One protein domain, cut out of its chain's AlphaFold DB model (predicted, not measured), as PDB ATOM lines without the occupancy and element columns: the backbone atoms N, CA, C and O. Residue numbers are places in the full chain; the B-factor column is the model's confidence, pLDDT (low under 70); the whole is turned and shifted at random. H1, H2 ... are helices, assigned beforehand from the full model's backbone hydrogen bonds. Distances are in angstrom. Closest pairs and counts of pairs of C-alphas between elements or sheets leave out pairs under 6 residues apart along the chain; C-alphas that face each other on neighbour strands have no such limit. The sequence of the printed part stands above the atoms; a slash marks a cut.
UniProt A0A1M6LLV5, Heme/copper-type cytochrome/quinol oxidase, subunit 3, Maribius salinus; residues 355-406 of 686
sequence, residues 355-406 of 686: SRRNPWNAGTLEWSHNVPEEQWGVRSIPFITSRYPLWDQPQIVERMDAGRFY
ATOM      1  N   SER A 355     161.590 177.137 179.403       61.44
ATOM      2  CA  SER A 355     160.415 177.017 180.274       61.44
ATOM      3  C   SER A 355     160.716 177.721 181.602       61.44
ATOM      4  O   SER A 355     161.777 177.520 182.196       61.44
ATOM      5  N   ARG A 356     159.791 178.566 182.069       73.12
ATOM      6  CA  ARG A 356     159.917 179.265 183.355       73.12
ATOM      7  C   ARG A 356     160.178 178.241 184.464       73.12
ATOM      8  O   ARG A 356     159.388 177.320 184.620       73.12
ATOM      9  N   ARG A 357     161.243 178.450 185.247       82.50
ATOM     10  CA  ARG A 357     161.709 177.570 186.340       82.50
ATOM     11  C   ARG A 357     160.594 177.089 187.280       82.50
ATOM     12  O   ARG A 357     160.524 175.926 187.639       82.50
ATOM     13  N   ASN A 358     159.707 178.012 187.643       89.31
ATOM     14  CA  ASN A 358     158.535 177.765 188.472       89.31
ATOM     15  C   ASN A 358     157.307 178.394 187.791       89.31
ATOM     16  O   ASN A 358     157.010 179.571 188.035       89.31
ATOM     17  N   PRO A 359     156.641 177.677 186.867       87.12
ATOM     18  CA  PRO A 359     155.530 178.229 186.099       87.12
ATOM     19  C   PRO A 359     154.258 178.376 186.943       87.12
ATOM     20  O   PRO A 359     153.472 179.287 186.700       87.12
ATOM     21  N   TRP A 360     154.099 177.543 187.973       89.56
ATOM     22  CA  TRP A 360     152.918 177.508 188.844       89.56
ATOM     23  C   TRP A 360     153.037 178.389 190.082       89.56
ATOM     24  O   TRP A 360     152.118 178.425 190.894       89.56
ATOM     25  N   ASN A 361     154.169 179.082 190.245       90.69
ATOM     26  CA  ASN A 361     154.483 179.833 191.455       90.69
ATOM     27  C   ASN A 361     154.295 178.984 192.729       90.69
ATOM     28  O   ASN A 361     153.715 179.446 193.706       90.69
ATOM     29  N   ALA A 362     154.742 177.728 192.712       94.06
ATOM     30  CA  ALA A 362     154.640 176.821 193.851       94.06
ATOM     31  C   ALA A 362     155.713 177.121 194.917       94.06
ATOM     32  O   ALA A 362     156.791 177.625 194.599       94.06
ATOM     33  N   GLY A 363     155.402 176.845 196.186       93.50
ATOM     34  CA  GLY A 363     156.191 177.297 197.342       93.50
ATOM     35  C   GLY A 363     157.347 176.390 197.765       93.50
ATOM     36  O   GLY A 363     158.119 176.747 198.653       93.50
ATOM     37  N   THR A 364     157.462 175.207 197.178       94.06
ATOM     38  CA  THR A 364     158.322 174.104 197.627       94.06
ATOM     39  C   THR A 364     159.600 173.974 196.778       94.06
ATOM     40  O   THR A 364     159.662 174.458 195.648       94.06
ATOM     41  N   LEU A 365     160.670 173.380 197.328       90.62
ATOM     42  CA  LEU A 365     162.019 173.409 196.726       90.62
ATOM     43  C   LEU A 365     162.160 172.621 195.425       90.62
ATOM     44  O   LEU A 365     163.071 172.910 194.652       90.62
ATOM     45  N   GLU A 366     161.285 171.667 195.135       89.00
ATOM     46  CA  GLU A 366     161.271 171.009 193.831       89.00
ATOM     47  C   GLU A 366     161.001 172.001 192.698       89.00
ATOM     48  O   GLU A 366     161.387 171.732 191.577       89.00
ATOM     49  N   TRP A 367     160.458 173.191 192.967       90.50
ATOM     50  CA  TRP A 367     160.301 174.255 191.966       90.50
ATOM     51  C   TRP A 367     161.499 175.210 191.892       90.50
ATOM     52  O   TRP A 367     161.434 176.271 191.267       90.50
ATOM     53  N   SER A 368     162.600 174.845 192.551       88.62
ATOM     54  CA  SER A 368     163.843 175.613 192.597       88.62
ATOM     55  C   SER A 368     164.968 175.009 191.765       88.62
ATOM     56  O   SER A 368     166.072 175.521 191.839       88.62
ATOM     57  N   HIS A 369     164.769 173.960 190.967       81.75
ATOM     58  CA  HIS A 369     165.804 173.454 190.046       81.75
ATOM     59  C   HIS A 369     165.747 174.200 188.706       81.75
ATOM     60  O   HIS A 369     164.724 174.802 188.399       81.75
ATOM     61  N   ASN A 370     166.835 174.229 187.930       79.50
ATOM     62  CA  ASN A 370     166.826 174.823 186.584       79.50
ATOM     63  C   ASN A 370     165.909 174.036 185.643       79.50
ATOM     64  O   ASN A 370     165.712 172.848 185.854       79.50
ATOM     65  N   VAL A 371     165.365 174.672 184.599       74.56
ATOM     66  CA  VAL A 371     164.600 173.956 183.567       74.56
ATOM     67  C   VAL A 371     165.158 174.305 182.178       74.56
ATOM     68  O   VAL A 371     165.120 175.481 181.804       74.56
ATOM     69  N   PRO A 372     165.676 173.327 181.408       72.94
ATOM     70  CA  PRO A 372     165.732 171.892 181.718       72.94
ATOM     71  C   PRO A 372     166.600 171.574 182.948       72.94
ATOM     72  O   PRO A 372     167.500 172.339 183.290       72.94
ATOM     73  N   GLU A 373     166.270 170.475 183.631       70.19
ATOM     74  CA  GLU A 373     166.946 170.071 184.866       70.19
ATOM     75  C   GLU A 373     168.425 169.776 184.619       70.19
ATOM     76  O   GLU A 373     168.805 169.065 183.685       70.19
ATOM     77  N   GLU A 374     169.266 170.317 185.494       75.94
ATOM     78  CA  GLU A 374     170.678 169.974 185.556       75.94
ATOM     79  C   GLU A 374     170.841 168.603 186.220       75.94
ATOM     80  O   GLU A 374     170.264 168.344 187.273       75.94
ATOM     81  N   GLN A 375     171.696 167.729 185.680       75.38
ATOM     82  CA  GLN A 375     171.878 166.356 186.195       75.38
ATOM     83  C   GLN A 375     172.396 166.271 187.648       75.38
ATOM     84  O   GLN A 375     172.505 165.181 188.212       75.38
ATOM     85  N   TRP A 376     172.780 167.405 188.235       73.56
ATOM     86  CA  TRP A 376     173.300 167.548 189.595       73.56
ATOM     87  C   TRP A 376     172.331 168.281 190.543       73.56
ATOM     88  O   TRP A 376     172.659 168.465 191.714       73.56
ATOM     89  N   GLY A 377     171.132 168.654 190.080       80.56
ATOM     90  CA  GLY A 377     170.088 169.266 190.904       80.56
ATOM     91  C   GLY A 377     170.322 170.754 191.188       80.56
ATOM     92  O   GLY A 377     170.243 171.586 190.287       80.56
ATOM     93  N   VAL A 378     170.547 171.112 192.458       85.62
ATOM     94  CA  VAL A 378     170.666 172.510 192.925       85.62
ATOM     95  C   VAL A 378     172.116 172.914 193.184       85.62
ATOM     96  O   VAL A 378     172.936 172.095 193.588       85.62
ATOM     97  N   ARG A 379     172.447 174.196 192.957       86.81
ATOM     98  CA  ARG A 379     173.848 174.671 192.959       86.81
ATOM     99  C   ARG A 379     174.428 174.783 194.364       86.81
ATOM    100  O   ARG A 379     175.626 174.619 194.552       86.81
ATOM    101  N   SER A 380     173.583 175.081 195.343       90.56
ATOM    102  CA  SER A 380     173.910 175.010 196.765       90.56
ATOM    103  C   SER A 380     172.659 174.630 197.554       90.56
ATOM    104  O   SER A 380     171.541 174.954 197.148       90.56
ATOM    105  N   ILE A 381     172.844 173.917 198.664       91.88
ATOM    106  CA  ILE A 381     171.760 173.391 199.499       91.88
ATOM    107  C   ILE A 381     171.302 174.497 200.461       91.88
ATOM    108  O   ILE A 381     172.088 174.887 201.329       91.88
ATOM    109  N   PRO A 382     170.067 175.016 200.334       91.38
ATOM    110  CA  PRO A 382     169.599 176.157 201.114       91.38
ATOM    111  C   PRO A 382     169.374 175.834 202.591       91.38
ATOM    112  O   PRO A 382     169.043 174.710 202.965       91.38
ATOM    113  N   PHE A 383     169.474 176.864 203.429       88.44
ATOM    114  CA  PHE A 383     168.948 176.825 204.792       88.44
ATOM    115  C   PHE A 383     167.439 177.110 204.768       88.44
ATOM    116  O   PHE A 383     167.000 178.104 204.182       88.44
ATOM    117  N   ILE A 384     166.642 176.228 205.375       90.12
ATOM    118  CA  ILE A 384     165.176 176.249 205.293       90.12
ATOM    119  C   ILE A 384     164.568 176.564 206.656       90.12
ATOM    120  O   ILE A 384     164.871 175.892 207.636       90.12
ATOM    121  N   THR A 385     163.687 177.567 206.704       89.25
ATOM    122  CA  THR A 385     162.959 177.975 207.924       89.25
ATOM    123  C   THR A 385     161.441 177.806 207.831       89.25
ATOM    124  O   THR A 385     160.744 177.998 208.824       89.25
ATOM    125  N   SER A 386     160.920 177.426 206.661       90.25
ATOM    126  CA  SER A 386     159.490 177.211 206.423       90.25
ATOM    127  C   SER A 386     159.251 175.985 205.542       90.25
ATOM    128  O   SER A 386     160.118 175.590 204.762       90.25
ATOM    129  N   ARG A 387     158.040 175.421 205.625       90.00
ATOM    130  CA  ARG A 387     157.535 174.383 204.717       90.00
ATOM    131  C   ARG A 387     157.424 174.871 203.266       90.00
ATOM    132  O   ARG A 387     157.567 174.055 202.358       90.00
ATOM    133  N   TYR A 388     157.197 176.171 203.051       94.75
ATOM    134  CA  TYR A 388     157.062 176.792 201.726       94.75
ATOM    135  C   TYR A 388     158.156 177.841 201.483       94.75
ATOM    136  O   TYR A 388     157.886 179.038 201.364       94.75
ATOM    137  N   PRO A 389     159.427 177.415 201.418       93.12
ATOM    138  CA  PRO A 389     160.560 178.328 201.409       93.12
ATOM    139  C   PRO A 389     160.596 179.272 200.205       93.12
ATOM    140  O   PRO A 389     161.137 180.363 200.343       93.12
ATOM    141  N   LEU A 390     160.032 178.901 199.049       94.00
ATOM    142  CA  LEU A 390     160.009 179.784 197.877       94.00
ATOM    143  C   LEU A 390     159.020 180.946 198.023       94.00
ATOM    144  O   LEU A 390     159.193 181.970 197.366       94.00
ATOM    145  N   TRP A 391     158.003 180.799 198.874       94.75
ATOM    146  CA  TRP A 391     157.071 181.877 199.208       94.75
ATOM    147  C   TRP A 391     157.575 182.707 200.386       94.75
ATOM    148  O   TRP A 391     157.536 183.935 200.337       94.75
ATOM    149  N   ASP A 392     158.089 182.035 201.416       95.81
ATOM    150  CA  ASP A 392     158.336 182.663 202.714       95.81
ATOM    151  C   ASP A 392     159.767 183.190 202.890       95.81
ATOM    152  O   ASP A 392     160.005 184.034 203.752       95.81
ATOM    153  N   GLN A 393     160.737 182.705 202.103       93.69
ATOM    154  CA  GLN A 393     162.140 183.124 202.193       93.69
ATOM    155  C   GLN A 393     162.550 183.898 200.929       93.69
ATOM    156  O   GLN A 393     162.920 183.291 199.918       93.69
ATOM    157  N   PRO A 394     162.534 185.245 200.968       89.12
ATOM    158  CA  PRO A 394     162.862 186.067 199.812       89.12
ATOM    159  C   PRO A 394     164.253 185.763 199.255       89.12
ATOM    160  O   PRO A 394     165.226 185.607 199.997       89.12
ATOM    161  N   GLN A 395     164.352 185.762 197.927       90.69
ATOM    162  CA  GLN A 395     165.596 185.584 197.173       90.69
ATOM    163  C   GLN A 395     166.297 184.230 197.369       90.69
ATOM    164  O   GLN A 395     167.502 184.111 197.119       90.69
ATOM    165  N   ILE A 396     165.603 183.213 197.891       92.94
ATOM    166  CA  ILE A 396     166.224 181.915 198.159       92.94
ATOM    167  C   ILE A 396     166.793 181.284 196.885       92.94
ATOM    168  O   ILE A 396     167.928 180.815 196.904       92.94
ATOM    169  N   VAL A 397     166.068 181.357 195.769       91.12
ATOM    170  CA  VAL A 397     166.487 180.780 194.484       91.12
ATOM    171  C   VAL A 397     167.746 181.476 193.964       91.12
ATOM    172  O   VAL A 397     168.743 180.830 193.661       91.12
ATOM    173  N   GLU A 398     167.764 182.807 193.975       88.81
ATOM    174  CA  GLU A 398     168.898 183.615 193.532       88.81
ATOM    175  C   GLU A 398     170.131 183.400 194.420       88.81
ATOM    176  O   GLU A 398     171.270 183.489 193.962       88.81
ATOM    177  N   ARG A 399     169.934 183.137 195.720       90.12
ATOM    178  CA  ARG A 399     171.017 182.767 196.646       90.12
ATOM    179  C   ARG A 399     171.529 181.352 196.392       90.12
ATOM    180  O   ARG A 399     172.742 181.162 196.464       90.12
ATOM    181  N   MET A 400     170.648 180.406 196.071       91.31
ATOM    182  CA  MET A 400     171.030 179.043 195.693       91.31
ATOM    183  C   MET A 400     171.889 179.042 194.429       91.31
ATOM    184  O   MET A 400     172.973 178.456 194.440       91.31
ATOM    185  N   ASP A 401     171.449 179.756 193.390       88.88
ATOM    186  CA  ASP A 401     172.147 179.861 192.101       88.88
ATOM    187  C   ASP A 401     173.507 180.544 192.229       88.88
ATOM    188  O   ASP A 401     174.487 180.121 191.622       88.88
ATOM    189  N   ALA A 402     173.589 181.570 193.077       87.81
ATOM    190  CA  ALA A 402     174.842 182.246 193.384       87.81
ATOM    191  C   ALA A 402     175.778 181.422 194.292       87.81
ATOM    192  O   ALA A 402     176.822 181.933 194.696       87.81
ATOM    193  N   GLY A 403     175.412 180.186 194.660       89.38
ATOM    194  CA  GLY A 403     176.233 179.323 195.511       89.38
ATOM    195  C   GLY A 403     176.408 179.855 196.936       89.38
ATOM    196  O   GLY A 403     177.443 179.615 197.553       89.38
ATOM    197  N   ARG A 404     175.439 180.621 197.457       89.62
ATOM    198  CA  ARG A 404     175.550 181.310 198.758       89.62
ATOM    199  C   ARG A 404     175.105 180.470 199.958       89.62
ATOM    200  O   ARG A 404     175.077 180.995 201.068       89.62
ATOM    201  N   PHE A 405     174.734 179.209 199.753       91.94
ATOM    202  CA  PHE A 405     174.369 178.291 200.833       91.94
ATOM    203  C   PHE A 405     175.377 177.148 200.990       91.94
ATOM    204  O   PHE A 405     176.558 177.319 200.692       91.94
ATOM    205  N   TYR A 406     174.935 176.005 201.519       92.19
ATOM    206  CA  TYR A 406     175.825 174.912 201.862       92.19
ATOM    207  C   TYR A 406     176.247 174.084 200.644       92.19
ATOM    208  O   TYR A 406     175.481 173.954 199.688       92.19
TER     209      TYR A 406
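This is residues 355 to 406 of the 686 residues of the protein "Heme/copper-type cytochrome/quinol oxidase, subunit 3" of Maribius salinus (UniProt A0A1M6LLV5). This domain has little regular structure: it is mostly loop with three short helices, and residues 369 to 388 sweep in a wide arc from H1 round to H2. After H2 the chain folds back, bringing H3 near H1. The printed part has 52 residues, with H1, H2 and H3 in that order and no named strand; the class is all helix, with 14 residues in named elements. It is compact, with a radius of gyration of the C-alphas of 10.3 A and spans of 27 by 25 by 14 A.

H1 is residues 365 to 368, beginning at C-alpha 365 (162.019, 173.409, 196.726). H2 is residues 389 to 392. H3, residues 396 to 401, is 8.7 A long and ends at C-alpha 401 (172.147, 179.861, 192.101).

H1 and H2 only just touch, with 3 pairs of C-alphas within 8 A; the closest, Leu 365 and Leu 390, are 6.8 A apart. H2 and H3 touch only at the corner, and only just, with 3 such pairs; the closest C-alphas, Leu 390 and Ile 396, are 6.6 A apart. H1 and H3 are close but not clearly touching, the closest C-alphas, Ser 368 and Val 397, being 6.1 A apart. In H3 every O i to N i+4 pair is within hydrogen-bond range; H1 and H2 are too short for such a pair.

The farthest C-alphas, Ser 355 and Thr 385, are 27.8 A apart. The printed part has no cut. The link from H1 to H2 is long, that from H2 to H3 tight. Only residue 355 has a pLDDT under 70.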